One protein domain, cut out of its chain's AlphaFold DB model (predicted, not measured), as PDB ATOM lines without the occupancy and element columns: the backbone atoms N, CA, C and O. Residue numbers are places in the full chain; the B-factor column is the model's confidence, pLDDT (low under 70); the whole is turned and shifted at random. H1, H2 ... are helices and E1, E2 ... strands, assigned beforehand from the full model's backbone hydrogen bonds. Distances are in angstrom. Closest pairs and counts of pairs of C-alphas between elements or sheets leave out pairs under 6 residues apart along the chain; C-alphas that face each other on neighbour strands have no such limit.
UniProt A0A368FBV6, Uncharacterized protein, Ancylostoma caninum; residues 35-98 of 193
ATOM      1  N   SER A  35     -54.045 162.996 -19.065       70.88
ATOM      2  CA  SER A  35     -55.093 162.470 -19.931       70.88
ATOM      3  C   SER A  35     -54.858 160.980 -20.088       70.88
ATOM      4  O   SER A  35     -53.775 160.562 -20.496       70.88
ATOM      5  N   CYS A  36     -55.850 160.176 -19.725       70.75
ATOM      6  CA  CYS A  36     -55.769 158.726 -19.799       70.75
ATOM      7  C   CYS A  36     -56.730 158.216 -20.867       70.75
ATOM      8  O   CYS A  36     -57.918 158.537 -20.858       70.75
ATOM      9  N   GLN A  37     -56.208 157.410 -21.784       70.88
ATOM     10  CA  GLN A  37     -56.975 156.765 -22.833       70.88
ATOM     11  C   GLN A  37     -57.213 155.302 -22.443       70.88
ATOM     12  O   GLN A  37     -56.273 154.520 -22.266       70.88
ATOM     13  N   ALA A  38     -58.485 154.934 -22.294       61.06
ATOM     14  CA  ALA A  38     -58.880 153.567 -21.989       61.06
ATOM     15  C   ALA A  38     -58.624 152.645 -23.195       61.06
ATOM     16  O   ALA A  38     -59.033 152.938 -24.318       61.06
ATOM     17  N   GLY A  39     -57.951 151.521 -22.955       62.22
ATOM     18  CA  GLY A  39     -57.627 150.501 -23.953       62.22
ATOM     19  C   GLY A  39     -57.030 149.256 -23.285       62.22
ATOM     20  O   GLY A  39     -56.786 149.284 -22.078       62.22
ATOM     21  N   PRO A  40     -56.759 148.169 -24.030       60.66
ATOM     22  CA  PRO A  40     -56.183 146.937 -23.469       60.66
ATOM     23  C   PRO A  40     -54.809 147.150 -22.809       60.66
ATOM     24  O   PRO A  40     -54.396 146.356 -21.972       60.66
ATOM     25  N   SER A  41     -54.120 148.232 -23.173       66.12
ATOM     26  CA  SER A  41     -52.798 148.628 -22.688       66.12
ATOM     27  C   SER A  41     -52.789 149.981 -21.959       66.12
ATOM     28  O   SER A  41     -51.716 150.553 -21.834       66.12
ATOM     29  N   CYS A  42     -53.953 150.479 -21.498       71.25
ATOM     30  CA  CYS A  42     -54.164 151.710 -20.704       71.25
ATOM     31  C   CYS A  42     -53.022 152.739 -20.776       71.25
ATOM     32  O   CYS A  42     -52.084 152.684 -19.986       71.25
ATOM     33  N   SER A  43     -53.107 153.697 -21.697       72.62
ATOM     34  CA  SER A  43     -52.063 154.714 -21.860       72.62
ATOM     35  C   SER A  43     -52.477 156.012 -21.178       72.62
ATOM     36  O   SER A  43     -53.608 156.466 -21.348       72.62
ATOM     37  N   CYS A  44     -51.566 156.622 -20.425       70.69
ATOM     38  CA  CYS A  44     -51.747 157.972 -19.907       70.69
ATOM     39  C   CYS A  44     -50.628 158.868 -20.406       70.69
ATOM     40  O   CYS A  44     -49.460 158.486 -20.401       70.69
ATOM     41  N   GLN A  45     -51.003 160.071 -20.813       68.69
ATOM     42  CA  GLN A  45     -50.078 161.123 -21.171       68.69
ATOM     43  C   GLN A  45     -50.110 162.178 -20.075       68.69
ATOM     44  O   GLN A  45     -51.162 162.756 -19.773       68.69
ATOM     45  N   ALA A  46     -48.952 162.414 -19.467       60.88
ATOM     46  CA  ALA A  46     -48.795 163.499 -18.519       60.88
ATOM     47  C   ALA A  46     -48.896 164.835 -19.269       60.88
ATOM     48  O   ALA A  46     -48.141 165.107 -20.202       60.88
ATOM     49  N   ILE A  47     -49.843 165.669 -18.856       57.84
ATOM     50  CA  ILE A  47     -49.966 167.057 -19.292       57.84
ATOM     51  C   ILE A  47     -49.149 167.852 -18.276       57.84
ATOM     52  O   ILE A  47     -49.653 168.240 -17.222       57.84
ATOM     53  N   VAL A  48     -47.843 167.982 -18.513       51.72
ATOM     54  CA  VAL A  48     -46.923 168.568 -17.528       51.72
ATOM     55  C   VAL A  48     -46.804 170.081 -17.743       51.72
ATOM     56  O   VAL A  48     -46.202 170.500 -18.729       51.72
ATOM     57  N   PRO A  49     -47.286 170.934 -16.823       50.12
ATOM     58  CA  PRO A  49     -46.614 172.192 -16.531       50.12
ATOM     59  C   PRO A  49     -45.377 171.880 -15.680       50.12
ATOM     60  O   PRO A  49     -45.460 171.095 -14.738       50.12
ATOM     61  N   SER A  50     -44.224 172.457 -16.019       51.94
ATOM     62  CA  SER A  50     -42.961 172.287 -15.287       51.94
ATOM     63  C   SER A  50     -43.175 172.457 -13.770       51.94
ATOM     64  O   SER A  50     -43.484 173.570 -13.331       51.94
ATOM     65  N   PRO A  51     -43.050 171.393 -12.958       55.25
ATOM     66  CA  PRO A  51     -43.352 171.480 -11.538       55.25
ATOM     67  C   PRO A  51     -42.283 172.314 -10.832       55.25
ATOM     68  O   PRO A  51     -41.086 172.066 -10.961       55.25
ATOM     69  N   SER A  52     -42.714 173.303 -10.050       53.47
ATOM     70  CA  SER A  52     -41.828 174.250  -9.360       53.47
ATOM     71  C   SER A  52     -41.149 173.671  -8.111       53.47
ATOM     72  O   SER A  52     -40.314 174.335  -7.498       53.47
ATOM     73  N   CYS A  53     -41.514 172.451  -7.694       62.25
ATOM     74  CA  CYS A  53     -40.962 171.786  -6.513       62.25
ATOM     75  C   CYS A  53     -41.096 170.249  -6.577       62.25
ATOM     76  O   CYS A  53     -42.008 169.705  -7.200       62.25
ATOM     77  N   GLY A  54     -40.211 169.533  -5.873       67.44
ATOM     78  CA  GLY A  54     -40.166 168.063  -5.903       67.44
ATOM     79  C   GLY A  54     -41.394 167.366  -5.300       67.44
ATOM     80  O   GLY A  54     -41.794 166.305  -5.765       67.44
ATOM     81  N   CYS A  55     -42.043 167.968  -4.305       65.38
ATOM     82  CA  CYS A  55     -43.281 167.441  -3.724       65.38
ATOM     83  C   CYS A  55     -44.492 167.592  -4.663       65.38
ATOM     84  O   CYS A  55     -45.383 166.748  -4.618       65.38
ATOM     85  N   ALA A  56     -44.502 168.583  -5.567       67.00
ATOM     86  CA  ALA A  56     -45.523 168.674  -6.613       67.00
ATOM     87  C   ALA A  56     -45.367 167.558  -7.654       67.00
ATOM     88  O   ALA A  56     -46.371 166.982  -8.057       67.00
ATOM     89  N   VAL A  57     -44.131 167.181  -8.013       71.75
ATOM     90  CA  VAL A  57     -43.868 166.024  -8.894       71.75
ATOM     91  C   VAL A  57     -44.487 164.758  -8.305       71.75
ATOM     92  O   VAL A  57     -45.220 164.047  -8.985       71.75
ATOM     93  N   GLN A  58     -44.229 164.494  -7.022       71.69
ATOM     94  CA  GLN A  58     -44.710 163.286  -6.352       71.69
ATOM     95  C   GLN A  58     -46.237 163.283  -6.173       71.69
ATOM     96  O   GLN A  58     -46.870 162.246  -6.357       71.69
ATOM     97  N   ALA A  59     -46.836 164.444  -5.885       70.12
ATOM     98  CA  ALA A  59     -48.289 164.604  -5.801       70.12
ATOM     99  C   ALA A  59     -48.989 164.482  -7.169       70.12
ATOM    100  O   ALA A  59     -50.104 163.970  -7.258       70.12
ATOM    101  N   GLN A  60     -48.344 164.929  -8.246       72.56
ATOM    102  CA  GLN A  60     -48.852 164.783  -9.609       72.56
ATOM    103  C   GLN A  60     -48.775 163.322 -10.068       72.56
ATOM    104  O   GLN A  60     -49.719 162.817 -10.676       72.56
ATOM    105  N   LEU A  61     -47.695 162.621  -9.707       75.12
ATOM    106  CA  LEU A  61     -47.516 161.198  -9.982       75.12
ATOM    107  C   LEU A  61     -48.602 160.348  -9.313       75.12
ATOM    108  O   LEU A  61     -49.204 159.495  -9.963       75.12
ATOM    109  N   SER A  62     -48.883 160.607  -8.031       77.81
ATOM    110  CA  SER A  62     -49.905 159.872  -7.281       77.81
ATOM    111  C   SER A  62     -51.312 160.130  -7.825       77.81
ATOM    112  O   SER A  62     -52.087 159.184  -7.976       77.81
ATOM    113  N   HIS A  63     -51.628 161.372  -8.211       76.69
ATOM    114  CA  HIS A  63     -52.897 161.696  -8.869       76.69
ATOM    115  C   HIS A  63     -53.049 161.008 -10.228       76.69
ATOM    116  O   HIS A  63     -54.110 160.462 -10.533       76.69
ATOM    117  N   CYS A  64     -51.990 161.017 -11.041       78.69
ATOM    118  CA  CYS A  64     -51.983 160.361 -12.342       78.69
ATOM    119  C   CYS A  64     -52.183 158.847 -12.196       78.69
ATOM    120  O   CYS A  64     -53.040 158.269 -12.863       78.69
ATOM    121  N   GLN A  65     -51.468 158.219 -11.256       81.25
ATOM    122  CA  GLN A  65     -51.588 156.791 -10.975       81.25
ATOM    123  C   GLN A  65     -52.998 156.424 -10.497       81.25
ATOM    124  O   GLN A  65     -53.555 155.443 -10.983       81.25
ATOM    125  N   ALA A  66     -53.596 157.223  -9.607       81.81
ATOM    126  CA  ALA A  66     -54.961 157.003  -9.127       81.81
ATOM    127  C   ALA A  66     -55.997 157.109 -10.260       81.81
ATOM    128  O   ALA A  66     -56.818 156.206 -10.433       81.81
ATOM    129  N   SER A  67     -55.920 158.165 -11.077       81.19
ATOM    130  CA  SER A  67     -56.822 158.378 -12.219       81.19
ATOM    131  C   SER A  67     -56.675 157.286 -13.291       81.19
ATOM    132  O   SER A  67     -57.670 156.728 -13.772       81.19
ATOM    133  N   CYS A  68     -55.430 156.916 -13.613       81.94
ATOM    134  CA  CYS A  68     -55.114 155.821 -14.524       81.94
ATOM    135  C   CYS A  68     -55.671 154.495 -14.014       81.94
ATOM    136  O   CYS A  68     -56.358 153.790 -14.751       81.94
ATOM    137  N   PHE A  69     -55.412 154.168 -12.746       82.75
ATOM    138  CA  PHE A  69     -55.850 152.915 -12.151       82.75
ATOM    139  C   PHE A  69     -57.373 152.801 -12.172       82.75
ATOM    140  O   PHE A  69     -57.902 151.770 -12.576       82.75
ATOM    141  N   GLN A  70     -58.077 153.877 -11.822       83.44
ATOM    142  CA  GLN A  70     -59.536 153.911 -11.823       83.44
ATOM    143  C   GLN A  70     -60.124 153.736 -13.234       83.44
ATOM    144  O   GLN A  70     -61.064 152.960 -13.423       83.44
ATOM    145  N   SER A  71     -59.537 154.392 -14.240       79.94
ATOM    146  CA  SER A  71     -59.953 154.267 -15.647       79.94
ATOM    147  C   SER A  71     -59.619 152.895 -16.243       79.94
ATOM    148  O   SER A  71     -60.390 152.323 -17.016       79.94
ATOM    149  N   CYS A  72     -58.469 152.338 -15.870       82.88
ATOM    150  CA  CYS A  72     -58.029 151.040 -16.352       82.88
ATOM    151  C   CYS A  72     -58.858 149.917 -15.723       82.88
ATOM    152  O   CYS A  72     -59.351 149.046 -16.433       82.88
ATOM    153  N   GLN A  73     -59.116 149.985 -14.414       83.69
ATOM    154  CA  GLN A  73     -59.911 148.999 -13.686       83.69
ATOM    155  C   GLN A  73     -61.360 148.929 -14.193       83.69
ATOM    156  O   GLN A  73     -61.898 147.830 -14.351       83.69
ATOM    157  N   SER A  74     -61.990 150.068 -14.502       79.12
ATOM    158  CA  SER A  74     -63.363 150.098 -15.036       79.12
ATOM    159  C   SER A  74     -63.483 149.447 -16.421       79.12
ATOM    160  O   SER A  74     -64.503 148.836 -16.736       79.12
ATOM    161  N   THR A  75     -62.421 149.521 -17.225       76.31
ATOM    162  CA  THR A  75     -62.355 148.928 -18.568       76.31
ATOM    163  C   THR A  75     -61.940 147.455 -18.513       76.31
ATOM    164  O   THR A  75     -62.495 146.604 -19.203       76.31
ATOM    165  N   CYS A  76     -60.978 147.123 -17.657       79.44
ATOM    166  CA  CYS A  76     -60.413 145.784 -17.547       79.44
ATOM    167  C   CYS A  76     -61.321 144.813 -16.766       79.44
ATOM    168  O   CYS A  76     -61.363 143.629 -17.102       79.44
ATOM    169  N   SER A  77     -62.129 145.297 -15.815       70.38
ATOM    170  CA  SER A  77     -63.172 144.488 -15.154       70.38
ATOM    171  C   SER A  77     -64.279 144.019 -16.105       70.38
ATOM    172  O   SER A  77     -64.910 142.996 -15.847       70.38
ATOM    173  N   GLN A  78     -64.481 144.701 -17.240       72.44
ATOM    174  CA  GLN A  78     -65.387 144.237 -18.300       72.44
ATOM    175  C   GLN A  78     -64.800 143.073 -19.119       72.44
ATOM    176  O   GLN A  78     -65.520 142.415 -19.868       72.44
ATOM    177  N   SER A  79     -63.503 142.784 -18.972       65.12
ATOM    178  CA  SER A  79     -62.815 141.674 -19.637       65.12
ATOM    179  C   SER A  79     -62.658 140.458 -18.712       65.12
ATOM    180  O   SER A  79     -62.658 140.564 -17.489       65.12
ATOM    181  N   ARG A  80     -62.443 139.265 -19.287       63.47
ATOM    182  CA  ARG A  80     -62.252 137.974 -18.572       63.47
ATOM    183  C   ARG A  80     -61.051 137.925 -17.599       63.47
ATOM    184  O   ARG A  80     -60.822 136.893 -16.978       63.47
ATOM    185  N   LEU A  81     -60.283 139.007 -17.469       62.72
ATOM    186  CA  LEU A  81     -59.034 139.114 -16.700       62.72
ATOM    187  C   LEU A  81     -59.230 139.738 -15.306       62.72
ATOM    188  O   LEU A  81     -58.277 140.211 -14.694       62.72
ATOM    189  N   SER A  82     -60.456 139.734 -14.776       66.12
ATOM    190  CA  SER A  82     -60.832 140.492 -13.574       66.12
ATOM    191  C   SER A  82     -59.970 140.219 -12.324       66.12
ATOM    192  O   SER A  82     -59.858 141.098 -11.474       66.12
ATOM    193  N   LEU A  83     -59.338 139.043 -12.211       74.94
ATOM    194  CA  LEU A  83     -58.482 138.675 -11.070       74.94
ATOM    195  C   LEU A  83     -57.048 139.225 -11.168       74.94
ATOM    196  O   LEU A  83     -56.459 139.574 -10.151       74.94
ATOM    197  N   THR A  84     -56.481 139.329 -12.372       82.75
ATOM    198  CA  THR A  84     -55.145 139.919 -12.615       82.75
ATOM    199  C   THR A  84     -55.217 141.403 -12.955       82.75
ATOM    200  O   THR A  84     -54.199 142.084 -13.045       82.75
ATOM    201  N   CYS A  85     -56.431 141.921 -13.112       81.50
ATOM    202  CA  CYS A  85     -56.707 143.297 -13.465       81.50
ATOM    203  C   CYS A  85     -56.006 144.337 -12.568       81.50
ATOM    204  O   CYS A  85     -55.363 145.226 -13.121       81.50
ATOM    205  N   PRO A  86     -56.019 144.237 -11.221       84.12
ATOM    206  CA  PRO A  86     -55.383 145.241 -10.364       84.12
ATOM    207  C   PRO A  86     -53.866 145.307 -10.565       84.12
ATOM    208  O   PRO A  86     -53.292 146.388 -10.658       84.12
ATOM    209  N   SER A  87     -53.207 144.154 -10.674       84.44
ATOM    210  CA  SER A  87     -51.759 144.082 -10.869       84.44
ATOM    211  C   SER A  87     -51.349 144.502 -12.281       84.44
ATOM    212  O   SER A  87     -50.335 145.183 -12.438       84.44
ATOM    213  N   LEU A  88     -52.146 144.172 -13.302       83.31
ATOM    214  CA  LEU A  88     -51.918 144.635 -14.672       83.31
ATOM    215  C   LEU A  88     -52.061 146.163 -14.764       83.31
ATOM    216  O   LEU A  88     -51.132 146.841 -15.196       83.31
ATOM    217  N   CYS A  89     -53.177 146.707 -14.260       84.06
ATOM    218  CA  CYS A  89     -53.439 148.147 -14.221       84.06
ATOM    219  C   CYS A  89     -52.351 148.884 -13.436       84.06
ATOM    220  O   CYS A  89     -51.846 149.900 -13.900       84.06
ATOM    221  N   GLY A  90     -51.949 148.365 -12.271       84.94
ATOM    222  CA  GLY A  90     -50.914 148.976 -11.439       84.94
ATOM    223  C   GLY A  90     -49.578 149.127 -12.170       84.94
ATOM    224  O   GLY A  90     -49.003 150.215 -12.165       84.94
ATOM    225  N   ASN A  91     -49.122 148.072 -12.851       82.75
ATOM    226  CA  ASN A  91     -47.867 148.097 -13.607       82.75
ATOM    227  C   ASN A  91     -47.940 149.021 -14.829       82.75
ATOM    228  O   ASN A  91     -47.061 149.862 -15.019       82.75
ATOM    229  N   THR A  92     -48.999 148.910 -15.633       80.31
ATOM    230  CA  THR A  92     -49.192 149.749 -16.824       80.31
ATOM    231  C   THR A  92     -49.313 151.231 -16.459       80.31
ATOM    232  O   THR A  92     -48.710 152.086 -17.112       80.31
ATOM    233  N   CYS A  93     -50.031 151.545 -15.379       82.62
ATOM    234  CA  CYS A  93     -50.163 152.910 -14.888       82.62
ATOM    235  C   CYS A  93     -48.854 153.446 -14.309       82.62
ATOM    236  O   CYS A  93     -48.510 154.587 -14.592       82.62
ATOM    237  N   ALA A  94     -48.087 152.648 -13.561       81.69
ATOM    238  CA  ALA A  94     -46.782 153.079 -13.056       81.69
ATOM    239  C   ALA A  94     -45.816 153.456 -14.194       81.69
ATOM    240  O   ALA A  94     -45.119 154.462 -14.095       81.69
ATOM    241  N   GLN A  95     -45.822 152.690 -15.288       80.38
ATOM    242  CA  GLN A  95     -45.009 152.981 -16.472       80.38
ATOM    243  C   GLN A  95     -45.511 154.216 -17.229       80.38
ATOM    244  O   GLN A  95     -44.713 155.075 -17.591       80.38
ATOM    245  N   SER A  96     -46.826 154.338 -17.429       76.81
ATOM    246  CA  SER A  96     -47.420 155.461 -18.172       76.81
ATOM    247  C   SER A  96     -47.329 156.794 -17.428       76.81
ATOM    248  O   SER A  96     -47.225 157.847 -18.046       76.81
ATOM    249  N   CYS A  97     -47.379 156.763 -16.096       76.50
ATOM    250  CA  CYS A  97     -47.328 157.966 -15.268       76.50
ATOM    251  C   CYS A  97     -45.892 158.413 -14.964       76.50
ATOM    252  O   CYS A  97     -45.719 159.450 -14.331       76.50
ATOM    253  N   MET A  98     -44.866 157.652 -15.369       74.25
ATOM    254  CA  MET A  98     -43.470 158.017 -15.139       74.25
ATOM    255  C   MET A  98     -43.149 159.331 -15.875       74.25
ATOM    256  O   MET A  98     -43.545 159.488 -17.031       74.25
TER     257      MET A  98
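This is residues 35 to 98 of the 193 residues of an uncharacterized protein of Ancylostoma caninum (UniProt A0A368FBV6). The model is a slender rod built on a helical hairpin: the long helix H1 runs along most of its length, and the shorter helix H2 folds back beside part of it at a tilt of 41 degrees. A small hairpin of two short strands, E1 and E2, covers one side of this pair, packing on the middle part of H1 and on the last residues of H2, while the links at residues 47 to 53 and 77 to 84 make the turns at the two ends of the rod. The printed part has 64 residues, with two named strands and then two named helices along it, E1, E2, H1 and H2; the sheet has the order E1 - E2 and is antiparallel, and the class is mostly helix. The whole is only just compact, close to loose, with a radius of gyration of the C-alphas of 12.4 A and spans of 43 by 17 by 14 A.

Start at the first printed residue, where strand E1, residues 35 to 37, meets you at once. After a tight link of 5 residues you reach E2, residues 43 to 46, which forms a hairpin with E1. The two are antiparallel neighbours, with 170 degrees between their directions, and C-alphas 36 and 44 face each other at 4.1 A. Look at the backbone there: N 37 and O 43 are 2.8 A apart and N 45 and O 35 are 2.8 A apart, both pairs within hydrogen-bond range. A short link of 7 residues leads on to helix H1, residues 54 to 76. Its residues 60 to 72 come within 10 A of the sheet, C-alpha to C-alpha. The closest C-alphas of E1 and H1 are those of Cys 36 and Cys 68, 6.1 A apart, and the closest of E2 and H1 are those of Cys 44 and Cys 68, 6.7 A apart. Another short link, of 8 residues, brings you to helix H2, residues 85 to 96. H1 and H2 touch, with 14 pairs of C-alphas within 8 A, the closest being those of Gln 65 and Cys 93 at 5.7 A. They run opposite ways at a steep tilt of 41 degrees and form a helical hairpin. Near the end of H2, the C-alphas of Cys 44 and Ser 96 are the closest of E2 and H2, at 5.3 A, whereas E1 and H2 are apart. In both H1 and H2 every O i to N i+4 pair is within hydrogen-bond range.

Find C-alpha 35 at (-55.093, 162.470, -19.931), where E1 begins; its three residues run 6.7 A to C-alpha 37. E2 has four residues and spans 10.0 A from C-alpha 43 to C-alpha 46. Next find C-alpha 54 at (-40.166, 168.063, -5.903); from there the 23 residues of H1 run 32.3 A to C-alpha 76 at (-60.413, 145.784, -17.547). H2 has 12 residues and runs 16.0 A from C-alpha 85 to C-alpha 96 at (-47.420, 155.461, -18.172).

The two C-alphas farthest apart are those of Ser 52 and Arg 80, at 42.6 A, each in one of the short links. The first and last printed C-alphas, Ser 35 and Met 98, are 13.3 A apart. The printed part has no cut, and no link is long. In the B-factor column you will find a mean pLDDT of 72.7 for the printed part; it is under 70 at 20 residues, namely 38 to 41, 45 to 56 and 79 to 82.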